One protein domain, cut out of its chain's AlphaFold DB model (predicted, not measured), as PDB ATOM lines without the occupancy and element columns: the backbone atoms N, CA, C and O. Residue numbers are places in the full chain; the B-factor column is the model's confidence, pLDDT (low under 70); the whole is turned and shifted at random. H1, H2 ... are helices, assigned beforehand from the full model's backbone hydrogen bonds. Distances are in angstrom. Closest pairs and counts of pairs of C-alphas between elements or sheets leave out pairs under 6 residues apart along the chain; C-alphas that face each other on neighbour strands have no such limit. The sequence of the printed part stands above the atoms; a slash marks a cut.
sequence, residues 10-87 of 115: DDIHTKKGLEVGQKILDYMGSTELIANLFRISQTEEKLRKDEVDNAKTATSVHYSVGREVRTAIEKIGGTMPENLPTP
ATOM      1  N   ASP A  10     -32.074 -10.570 -29.719       94.88
ATOM      2  CA  ASP A  10     -32.548 -10.777 -28.347       94.88
ATOM      3  C   ASP A  10     -34.076 -10.914 -28.314       94.88
ATOM      4  O   ASP A  10     -34.622 -11.776 -27.613       94.88
ATOM      5  N   ASP A  11     -34.770 -10.147 -29.156       96.56
ATOM      6  CA  ASP A  11     -36.203 -10.280 -29.402       96.56
ATOM      7  C   ASP A  11     -36.558 -11.682 -29.911       96.56
ATOM      8  O   ASP A  11     -37.497 -12.319 -29.423       96.56
ATOM      9  N   ILE A  12     -35.812 -12.185 -30.903       96.44
ATOM     10  CA  ILE A  12     -36.046 -13.520 -31.470       96.44
ATOM     11  C   ILE A  12     -35.726 -14.606 -30.450       96.44
ATOM     12  O   ILE A  12     -36.473 -15.581 -30.351       96.44
ATOM     13  N   HIS A  13     -34.650 -14.443 -29.682       96.94
ATOM     14  CA  HIS A  13     -34.274 -15.374 -28.619       96.94
ATOM     15  C   HIS A  13     -35.389 -15.500 -27.571       96.94
ATOM     16  O   HIS A  13     -35.870 -16.605 -27.303       96.94
ATOM     17  N   THR A  14     -35.902 -14.357 -27.106       96.88
ATOM     18  CA  THR A  14     -37.020 -14.274 -26.157       96.88
ATOM     19  C   THR A  14     -38.301 -14.860 -26.741       96.88
ATOM     20  O   THR A  14     -38.957 -15.689 -26.110       96.88
ATOM     21  N   LYS A  15     -38.657 -14.477 -27.972       96.31
ATOM     22  CA  LYS A  15     -39.868 -14.955 -28.655       96.31
ATOM     23  C   LYS A  15     -39.863 -16.467 -28.861       96.31
ATOM     24  O   LYS A  15     -40.921 -17.093 -28.825       96.31
ATOM     25  N   LYS A  16     -38.683 -17.053 -29.059       95.81
ATOM     26  CA  LYS A  16     -38.507 -18.500 -29.197       95.81
ATOM     27  C   LYS A  16     -38.444 -19.241 -27.862       95.81
ATOM     28  O   LYS A  16     -38.466 -20.468 -27.896       95.81
ATOM     29  N   GLY A  17     -38.405 -18.535 -26.729       96.19
ATOM     30  CA  GLY A  17     -38.341 -19.133 -25.395       96.19
ATOM     31  C   GLY A  17     -37.020 -19.850 -25.122       96.19
ATOM     32  O   GLY A  17     -37.012 -20.859 -24.421       96.19
ATOM     33  N   LEU A  18     -35.924 -19.376 -25.717       96.69
ATOM     34  CA  LEU A  18     -34.619 -20.013 -25.586       96.69
ATOM     35  C   LEU A  18     -33.962 -19.657 -24.247       96.69
ATOM     36  O   LEU A  18     -34.079 -18.541 -23.742       96.69
ATOM     37  N   GLU A  19     -33.230 -20.605 -23.674       95.50
ATOM     38  CA  GLU A  19     -32.445 -20.373 -22.459       95.50
ATOM     39  C   GLU A  19     -31.139 -19.628 -22.769       95.50
ATOM     40  O   GLU A  19     -30.619 -19.646 -23.890       95.50
ATOM     41  N   VAL A  20     -30.550 -19.008 -21.744       93.19
ATOM     42  CA  VAL A  20     -29.247 -18.344 -21.865       93.19
ATOM     43  C   VAL A  20     -28.194 -19.340 -22.362       93.19
ATOM     44  O   VAL A  20     -28.002 -20.410 -21.792       93.19
ATOM     45  N   GLY A  21     -27.498 -18.976 -23.441       91.56
ATOM     46  CA  GLY A  21     -26.478 -19.813 -24.078       91.56
ATOM     47  C   GLY A  21     -27.007 -20.757 -25.165       91.56
ATOM     48  O   GLY A  21     -26.204 -21.279 -25.942       91.56
ATOM     49  N   GLN A  22     -28.327 -20.933 -25.292       95.31
ATOM     50  CA  GLN A  22     -28.908 -21.623 -26.443       95.31
ATOM     51  C   GLN A  22     -28.784 -20.744 -27.691       95.31
ATOM     52  O   GLN A  22     -29.203 -19.586 -27.707       95.31
ATOM     53  N   LYS A  23     -28.189 -21.297 -28.751       94.50
ATOM     54  CA  LYS A  23     -28.008 -20.595 -30.025       94.50
ATOM     55  C   LYS A  23     -29.273 -20.704 -30.860       94.50
ATOM     56  O   LYS A  23     -29.750 -21.805 -31.099       94.50
ATOM     57  N   ILE A  24     -29.748 -19.578 -31.390       94.69
ATOM     58  CA  ILE A  24     -30.996 -19.529 -32.164       94.69
ATOM     59  C   ILE A  24     -30.973 -20.525 -33.332       94.69
ATOM     60  O   ILE A  24     -31.910 -21.298 -33.480       94.69
ATOM     61  N   LEU A  25     -29.881 -20.566 -34.109       94.31
ATOM     62  CA  LEU A  25     -29.747 -21.453 -35.276       94.31
ATOM     63  C   LEU A  25     -29.838 -22.948 -34.932       94.31
ATOM     64  O   LEU A  25     -30.286 -23.728 -35.768       94.31
ATOM     65  N   ASP A  26     -29.453 -23.347 -33.717       95.94
ATOM     66  CA  ASP A  26     -29.530 -24.746 -33.283       95.94
ATOM     67  C   ASP A  26     -30.978 -25.172 -32.980       95.94
ATOM     68  O   ASP A  26     -31.264 -26.370 -32.947       95.94
ATOM     69  N   TYR A  27     -31.874 -24.197 -32.796       96.94
ATOM     70  CA  TYR A  27     -33.302 -24.338 -32.506       96.94
ATOM     71  C   TYR A  27     -34.157 -23.664 -33.599       96.94
ATOM     72  O   TYR A  27     -35.157 -22.995 -33.325       96.94
ATOM     73  N   MET A  28     -33.772 -23.837 -34.865       95.56
ATOM     74  CA  MET A  28     -34.581 -23.442 -36.020       95.56
ATOM     75  C   MET A  28     -35.038 -24.664 -36.817       95.56
ATOM     76  O   MET A  28     -34.278 -25.602 -37.056       95.56
ATOM     77  N   GLY A  29     -36.288 -24.628 -37.278       95.12
ATOM     78  CA  GLY A  29     -36.788 -25.586 -38.260       95.12
ATOM     79  C   GLY A  29     -36.200 -25.344 -39.654       95.12
ATOM     80  O   GLY A  29     -35.725 -24.250 -39.971       95.12
ATOM     81  N   SER A  30     -36.294 -26.349 -40.528       95.06
ATOM     82  CA  SER A  30     -35.776 -26.274 -41.903       95.06
ATOM     83  C   SER A  30     -36.328 -25.082 -42.688       95.06
ATOM     84  O   SER A  30     -35.570 -24.411 -43.378       95.06
ATOM     85  N   THR A  31     -37.616 -24.760 -42.546       96.44
ATOM     86  CA  THR A  31     -38.249 -23.609 -43.214       96.44
ATOM     87  C   THR A  31     -37.597 -22.278 -42.834       96.44
ATOM     88  O   THR A  31     -37.343 -21.443 -43.702       96.44
ATOM     89  N   GLU A  32     -37.275 -22.082 -41.554       97.25
ATOM     90  CA  GLU A  32     -36.627 -20.857 -41.078       97.25
ATOM     91  C   GLU A  32     -35.162 -20.788 -41.526       97.25
ATOM     92  O   GLU A  32     -34.680 -19.738 -41.959       97.25
ATOM     93  N   LEU A  33     -34.461 -21.924 -41.471       96.25
ATOM     94  CA  LEU A  33     -33.085 -22.039 -41.951       96.25
ATOM     95  C   LEU A  33     -32.991 -21.757 -43.453       96.25
ATOM     96  O   LEU A  33     -32.087 -21.041 -43.875       96.25
ATOM     97  N   ILE A  34     -33.945 -22.245 -44.252       97.19
ATOM     98  CA  ILE A  34     -34.026 -21.960 -45.690       97.19
ATOM     99  C   ILE A  34     -34.226 -20.464 -45.929       97.19
ATOM    100  O   ILE A  34     -33.519 -19.889 -46.753       97.19
ATOM    101  N   ALA A  35     -35.133 -19.809 -45.199       97.44
ATOM    102  CA  ALA A  35     -35.344 -18.368 -45.338       97.44
ATOM    103  C   ALA A  35     -34.073 -17.564 -44.996       97.44
ATOM    104  O   ALA A  35     -33.715 -16.622 -45.710       97.44
ATOM    105  N   ASN A  36     -33.354 -17.964 -43.941       96.12
ATOM    106  CA  ASN A  36     -32.070 -17.363 -43.581       96.12
ATOM    107  C   ASN A  36     -31.011 -17.568 -44.660       96.12
ATOM    108  O   ASN A  36     -30.400 -16.590 -45.093       96.12
ATOM    109  N   LEU A  37     -30.812 -18.814 -45.090       97.69
ATOM    110  CA  LEU A  37     -29.829 -19.166 -46.106       97.69
ATOM    111  C   LEU A  37     -30.119 -18.431 -47.412       97.69
ATOM    112  O   LEU A  37     -29.226 -17.804 -47.965       97.69
ATOM    113  N   PHE A  38     -31.377 -18.416 -47.851       97.88
ATOM    114  CA  PHE A  38     -31.781 -17.729 -49.070       97.88
ATOM    115  C   PHE A  38     -31.475 -16.228 -49.008       97.88
ATOM    116  O   PHE A  38     -30.839 -15.691 -49.915       97.88
ATOM    117  N   ARG A  39     -31.830 -15.550 -47.905       97.44
ATOM    118  CA  ARG A  39     -31.453 -14.142 -47.689       97.44
ATOM    119  C   ARG A  39     -29.939 -13.946 -47.759       97.44
ATOM    120  O   ARG A  39     -29.496 -12.979 -48.377       97.44
ATOM    121  N   ILE A  40     -29.158 -14.804 -47.099       97.62
ATOM    122  CA  ILE A  40     -27.690 -14.705 -47.068       97.62
ATOM    123  C   ILE A  40     -27.130 -14.857 -48.483       97.62
ATOM    124  O   ILE A  40     -26.410 -13.970 -48.936       97.62
ATOM    125  N   SER A  41     -27.529 -15.903 -49.206       98.38
ATOM    126  CA  SER A  41     -27.056 -16.175 -50.565       98.38
ATOM    127  C   SER A  41     -27.393 -15.043 -51.536       98.38
ATOM    128  O   SER A  41     -26.535 -14.615 -52.301       98.38
ATOM    129  N   GLN A  42     -28.617 -14.510 -51.476       98.31
ATOM    130  CA  GLN A  42     -29.043 -13.406 -52.344       98.31
ATOM    131  C   GLN A  42     -28.398 -12.068 -51.958       98.31
ATOM    132  O   GLN A  42     -28.102 -11.247 -52.826       98.31
ATOM    133  N   THR A  43     -28.128 -11.852 -50.667       98.31
ATOM    134  CA  THR A  43     -27.325 -10.707 -50.216       98.31
ATOM    135  C   THR A  43     -25.921 -10.808 -50.794       98.31
ATOM    136  O   THR A  43     -25.463  -9.860 -51.417       98.31
ATOM    137  N   GLU A  44     -25.254 -11.950 -50.630       98.19
ATOM    138  CA  GLU A  44     -23.887 -12.161 -51.107       98.19
ATOM    139  C   GLU A  44     -23.779 -11.973 -52.625       98.19
ATOM    140  O   GLU A  44     -22.911 -11.245 -53.104       98.19
ATOM    141  N   GLU A  45     -24.704 -12.563 -53.384       98.44
ATOM    142  CA  GLU A  45     -24.777 -12.386 -54.834       98.44
ATOM    143  C   GLU A  45     -24.921 -10.914 -55.227       98.44
ATOM    144  O   GLU A  45     -24.188 -10.433 -56.096       98.44
ATOM    145  N   LYS A  46     -25.809 -10.179 -54.550       98.12
ATOM    146  CA  LYS A  46     -26.032  -8.756 -54.808       98.12
ATOM    147  C   LYS A  46     -24.824  -7.896 -54.443       98.12
ATOM    148  O   LYS A  46     -24.483  -7.003 -55.210       98.12
ATOM    149  N   LEU A  47     -24.154  -8.176 -53.323       98.50
ATOM    150  CA  LEU A  47     -22.937  -7.461 -52.924       98.50
ATOM    151  C   LEU A  47     -21.829  -7.616 -53.966       98.50
ATOM    152  O   LEU A  47     -21.198  -6.625 -54.321       98.50
ATOM    153  N   ARG A  48     -21.627  -8.833 -54.487       98.31
ATOM    154  CA  ARG A  48     -20.635  -9.083 -55.544       98.31
ATOM    155  C   ARG A  48     -21.010  -8.388 -56.850       98.31
ATOM    156  O   ARG A  48     -20.153  -7.775 -57.471       98.31
ATOM    157  N   LYS A  49     -22.275  -8.491 -57.271       98.31
ATOM    158  CA  LYS A  49     -22.762  -7.908 -58.531       98.31
ATOM    159  C   LYS A  49     -22.673  -6.382 -58.547       98.31
ATOM    160  O   LYS A  49     -22.343  -5.811 -59.579       98.31
ATOM    161  N   ASP A  50     -22.991  -5.752 -57.420       97.75
ATOM    162  CA  ASP A  50     -23.009  -4.297 -57.274       97.75
ATOM    163  C   ASP A  50     -21.644  -3.753 -56.786       97.75
ATOM    164  O   ASP A  50     -21.560  -2.584 -56.419       97.75
ATOM    165  N   GLU A  51     -20.601  -4.599 -56.745       97.94
ATOM    166  CA  GLU A  51     -19.229  -4.266 -56.318       97.94
ATOM    167  C   GLU A  51     -19.172  -3.518 -54.971       97.94
ATOM    168  O   GLU A  51     -18.409  -2.574 -54.770       97.94
ATOM    169  N   VAL A  52     -20.015  -3.934 -54.021       97.75
ATOM    170  CA  VAL A  52     -20.136  -3.271 -52.719       97.75
ATOM    171  C   VAL A  52     -18.961  -3.644 -51.818       97.75
ATOM    172  O   VAL A  52     -18.805  -4.801 -51.433       97.75
ATOM    173  N   ASP A  53     -18.198  -2.639 -51.397       95.94
ATOM    174  CA  ASP A  53     -16.956  -2.789 -50.629       95.94
ATOM    175  C   ASP A  53     -17.001  -2.181 -49.214       95.94
ATOM    176  O   ASP A  53     -16.054  -2.307 -48.439       95.94
ATOM    177  N   ASN A  54     -18.107  -1.529 -48.842       97.88
ATOM    178  CA  ASN A  54     -18.238  -0.815 -47.576       97.88
ATOM    179  C   ASN A  54     -19.399  -1.334 -46.722       97.88
ATOM    180  O   ASN A  54     -20.476  -1.694 -47.208       97.88
ATOM    181  N   ALA A  55     -19.186  -1.310 -45.404       97.69
ATOM    182  CA  ALA A  55     -20.111  -1.879 -44.429       97.69
ATOM    183  C   ALA A  55     -21.504  -1.232 -44.470       97.69
ATOM    184  O   ALA A  55     -22.508  -1.934 -44.396       97.69
ATOM    185  N   LYS A  56     -21.584   0.095 -44.637       97.81
ATOM    186  CA  LYS A  56     -22.861   0.824 -44.637       97.81
ATOM    187  C   LYS A  56     -23.774   0.356 -45.772       97.81
ATOM    188  O   LYS A  56     -24.944   0.046 -45.534       97.81
ATOM    189  N   THR A  57     -23.249   0.292 -46.995       97.44
ATOM    190  CA  THR A  57     -24.014  -0.194 -48.145       97.44
ATOM    191  C   THR A  57     -24.313  -1.681 -48.000       97.44
ATOM    192  O   THR A  57     -25.450  -2.084 -48.246       97.44
ATOM    193  N   ALA A  58     -23.368  -2.483 -47.499       97.69
ATOM    194  CA  ALA A  58     -23.593  -3.909 -47.283       97.69
ATOM    195  C   ALA A  58     -24.743  -4.194 -46.302       97.69
ATOM    196  O   ALA A  58     -25.617  -5.018 -46.585       97.69
ATOM    197  N   THR A  59     -24.813  -3.460 -45.189       95.50
ATOM    198  CA  THR A  59     -25.924  -3.546 -44.230       95.50
ATOM    199  C   THR A  59     -27.258  -3.151 -44.868       95.50
ATOM    200  O   THR A  59     -28.262  -3.835 -44.660       95.50
ATOM    201  N   SER A  60     -27.281  -2.086 -45.675       96.69
ATOM    202  CA  SER A  60     -28.491  -1.654 -46.392       96.69
ATOM    203  C   SER A  60     -28.979  -2.715 -47.389       96.69
ATOM    204  O   SER A  60     -30.167  -3.046 -47.416       96.69
ATOM    205  N   VAL A  61     -28.059  -3.311 -48.156       97.75
ATOM    206  CA  VAL A  61     -28.356  -4.406 -49.092       97.75
ATOM    207  C   VAL A  61     -28.915  -5.614 -48.344       97.75
ATOM    208  O   VAL A  61     -29.983  -6.105 -48.708       97.75
ATOM    209  N   HIS A  62     -28.260  -6.041 -47.261       96.06
ATOM    210  CA  HIS A  62     -28.725  -7.154 -46.432       96.06
ATOM    211  C   HIS A  62     -30.137  -6.913 -45.880       96.06
ATOM    212  O   HIS A  62     -30.995  -7.801 -45.921       96.06
ATOM    213  N   TYR A  63     -30.403  -5.696 -45.394       95.88
ATOM    214  CA  TYR A  63     -31.723  -5.310 -44.908       95.88
ATOM    215  C   TYR A  63     -32.770  -5.368 -46.022       95.88
ATOM    216  O   TYR A  63     -33.833  -5.954 -45.821       95.88
ATOM    217  N   SER A  64     -32.461  -4.795 -47.191       96.81
ATOM    218  CA  SER A  64     -33.348  -4.759 -48.358       96.81
ATOM    219  C   SER A  64     -33.724  -6.166 -48.830       96.81
ATOM    220  O   SER A  64     -34.909  -6.498 -48.886       96.81
ATOM    221  N   VAL A  65     -32.725  -7.029 -49.046       97.94
ATOM    222  CA  VAL A  65     -32.937  -8.432 -49.434       97.94
ATOM    223  C   VAL A  65     -33.780  -9.157 -48.387       97.94
ATOM    224  O   VAL A  65     -34.738  -9.841 -48.736       97.94
ATOM    225  N   GLY A  66     -33.497  -8.960 -47.096       97.50
ATOM    226  CA  GLY A  66     -34.312  -9.530 -46.023       97.50
ATOM    227  C   GLY A  66     -35.791  -9.136 -46.105       97.50
ATOM    228  O   GLY A  66     -36.651  -9.987 -45.866       97.50
ATOM    229  N   ARG A  67     -36.111  -7.887 -46.478       97.50
ATOM    230  CA  ARG A  67     -37.517  -7.476 -46.651       97.50
ATOM    231  C   ARG A  67     -38.165  -8.117 -47.872       97.50
ATOM    232  O   ARG A  67     -39.346  -8.442 -47.804       97.50
ATOM    233  N   GLU A  68     -37.428  -8.284 -48.967       97.94
ATOM    234  CA  GLU A  68     -37.947  -8.946 -50.172       97.94
ATOM    235  C   GLU A  68     -38.280 -10.412 -49.892       97.94
ATOM    236  O   GLU A  68     -39.374 -10.871 -50.215       97.94
ATOM    237  N   VAL A  69     -37.392 -11.122 -49.183       97.88
ATOM    238  CA  VAL A  69     -37.658 -12.498 -48.735       97.88
ATOM    239  C   VAL A  69     -38.913 -12.550 -47.865       97.88
ATOM    240  O   VAL A  69     -39.796 -13.369 -48.112       97.88
ATOM    241  N   ARG A  70     -39.045 -11.643 -46.888       97.69
ATOM    242  CA  ARG A  70     -40.249 -11.552 -46.049       97.69
ATOM    243  C   ARG A  70     -41.516 -11.312 -46.875       97.69
ATOM    244  O   ARG A  70     -42.511 -12.002 -46.682       97.69
ATOM    245  N   THR A  71     -41.458 -10.368 -47.810       98.00
ATOM    246  CA  THR A  71     -42.578 -10.023 -48.698       98.00
ATOM    247  C   THR A  71     -42.988 -11.220 -49.554       98.00
ATOM    248  O   THR A  71     -44.175 -11.448 -49.769       98.00
ATOM    249  N   ALA A  72     -42.026 -12.011 -50.036       98.00
ATOM    250  CA  ALA A  72     -42.309 -13.226 -50.791       98.00
ATOM    251  C   ALA A  72     -43.031 -14.276 -49.932       98.00
ATOM    252  O   ALA A  72     -44.034 -14.820 -50.386       98.00
ATOM    253  N   ILE A  73     -42.574 -14.508 -48.693       98.06
ATOM    254  CA  ILE A  73     -43.234 -15.426 -47.747       98.06
ATOM    255  C   ILE A  73     -44.675 -14.964 -47.480       98.06
ATOM    256  O   ILE A  73     -45.593 -15.778 -47.509       98.06
ATOM    257  N   GLU A  74     -44.894 -13.666 -47.275       97.88
ATOM    258  CA  GLU A  74     -46.228 -13.106 -47.028       97.88
ATOM    259  C   GLU A  74     -47.152 -13.276 -48.241       97.88
ATOM    260  O   GLU A  74     -48.279 -13.753 -48.099       97.88
ATOM    261  N   LYS A  75     -46.665 -12.967 -49.449       98.31
ATOM    262  CA  LYS A  75     -47.434 -13.085 -50.700       98.31
ATOM    263  C   LYS A  75     -47.930 -14.503 -50.977       98.31
ATOM    264  O   LYS A  75     -48.994 -14.656 -51.570       98.31
ATOM    265  N   ILE A  76     -47.173 -15.523 -50.575       97.56
ATOM    266  CA  ILE A  76     -47.567 -16.929 -50.745       97.56
ATOM    267  C   ILE A  76     -48.397 -17.467 -49.569       97.56
ATOM    268  O   ILE A  76     -48.713 -18.653 -49.547       97.56
ATOM    269  N   GLY A  77     -48.734 -16.625 -48.585       97.62
ATOM    270  CA  GLY A  77     -49.465 -17.035 -47.383       97.62
ATOM    271  C   GLY A  77     -48.637 -17.893 -46.419       97.62
ATOM    272  O   GLY A  77     -49.195 -18.675 -45.655       97.62
ATOM    273  N   GLY A  78     -47.308 -17.786 -46.473       97.12
ATOM    274  CA  GLY A  78     -46.402 -18.525 -45.602       97.12
ATOM    275  C   GLY A  78     -46.329 -17.946 -44.187       97.12
ATOM    276  O   GLY A  78     -46.520 -16.750 -43.959       97.12
ATOM    277  N   THR A  79     -45.986 -18.796 -43.220       98.00
ATOM    278  CA  THR A  79     -45.729 -18.372 -41.838       98.00
ATOM    279  C   THR A  79     -44.454 -17.535 -41.765       98.00
ATOM    280  O   THR A  79     -43.402 -17.952 -42.250       98.00
ATOM    281  N   MET A  80     -44.534 -16.360 -41.132       97.69
ATOM    282  CA  MET A  80     -43.368 -15.493 -40.948       97.69
ATOM    283  C   MET A  80     -42.265 -16.190 -40.135       97.69
ATOM    284  O   MET A  80     -42.598 -16.902 -39.185       97.69
ATOM    285  N   PRO A  81     -40.973 -15.952 -40.443       97.25
ATOM    286  CA  PRO A  81     -39.852 -16.632 -39.791       97.25
ATOM    287  C   PRO A  81     -39.884 -16.579 -38.260       97.25
ATOM    288  O   PRO A  81     -39.690 -17.597 -37.604       97.25
ATOM    289  N   GLU A  82     -40.208 -15.421 -37.683       96.19
ATOM    290  CA  GLU A  82     -40.304 -15.244 -36.232       96.19
ATOM    291  C   GLU A  82     -41.453 -16.031 -35.580       96.19
ATOM    292  O   GLU A  82     -41.440 -16.233 -34.370       96.19
ATOM    293  N   ASN A  83     -42.450 -16.453 -36.358       97.06
ATOM    294  CA  ASN A  83     -43.627 -17.183 -35.886       97.06
ATOM    295  C   ASN A  83     -43.545 -18.688 -36.198       97.06
ATOM    296  O   ASN A  83     -44.490 -19.422 -35.911       97.06
ATOM    297  N   LEU A  84     -42.453 -19.155 -36.813       97.62
ATOM    298  CA  LEU A  84     -42.217 -20.581 -37.013       97.62
ATOM    299  C   LEU A  84     -41.947 -21.268 -35.666       97.62
ATOM    300  O   LEU A  84     -41.341 -20.659 -34.779       97.62
ATOM    301  N   PRO A  85     -42.377 -22.533 -35.502       96.69
ATOM    302  CA  PRO A  85     -42.227 -23.247 -34.242       96.69
ATOM    303  C   PRO A  85     -40.752 -23.391 -33.856       96.69
ATOM    304  O   PRO A  85     -39.905 -23.714 -34.692       96.69
ATOM    305  N   THR A  86     -40.462 -23.198 -32.571       97.12
ATOM    306  CA  THR A  86     -39.162 -23.533 -31.990       97.12
ATOM    307  C   THR A  86     -39.103 -25.047 -31.757       97.12
ATOM    308  O   THR A  86     -39.982 -25.583 -31.081       97.12
ATOM    309  N   PRO A  87     -38.109 -25.768 -32.300       95.94
ATOM    310  CA  PRO A  87     -37.867 -27.164 -31.956       95.94
ATOM    311  C   PRO A  87     -37.606 -27.333 -30.455       95.94
ATOM    312  O   PRO A  87     -36.914 -26.526 -29.851       95.94
TER     313      PRO A  87
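AT A GLANCE: This is residues 10 to 87 of the 115 residues of the protein "DNA-damage-inducible protein D" of Lachnospiraceae bacterium M18-1 (UniProt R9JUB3). Two long helices, H3 and H4, cross as a lopsided X, with short H2 near H3 close to its first residues and short H1 near H2, apart from both long helices. Residues 76 to 87, with no named element, fold back from H4. The 78 printed residues include four named helices, H1 to H4 in order, no named strand: all helix. The whole is only just loose, close to compact, radius of gyration of the C-alphas 14.1 A, spanning 39 by 32 by 18 A.

HOW THE PARTS SIT: H1, residues 10 to 15, is close to but not clearly touching H2, residues 24 to 27: closest C-alphas His 13 and Ile 24, 6.4 A. H2 is close to but not clearly touching H3, residues 30 to 49: closest C-alphas Leu 25 and Leu 33, 7.5 A. H3 and H4, residues 55 to 75, touch as a hairpin, opposite ways at a steep tilt of 45 degrees: closest C-alphas Thr 43 and His 62, 5.4 A. In H1, H3 and H4 every O i to N i+4 pair is within hydrogen-bond range; H2 is too short for one.

IN THESE COORDINATES: H1 starts at C-alpha 10, (-32.548, -10.777, -28.347). H3 measures 28.0 A. H4, 30.2 A, ends at C-alpha 75, (-47.434, -13.085, -50.700).

THE WHOLE: The farthest C-alphas, Glu 19 and Glu 51, are 39.8 A apart. The printed part has no cut, no long link and no residue under pLDDT 70.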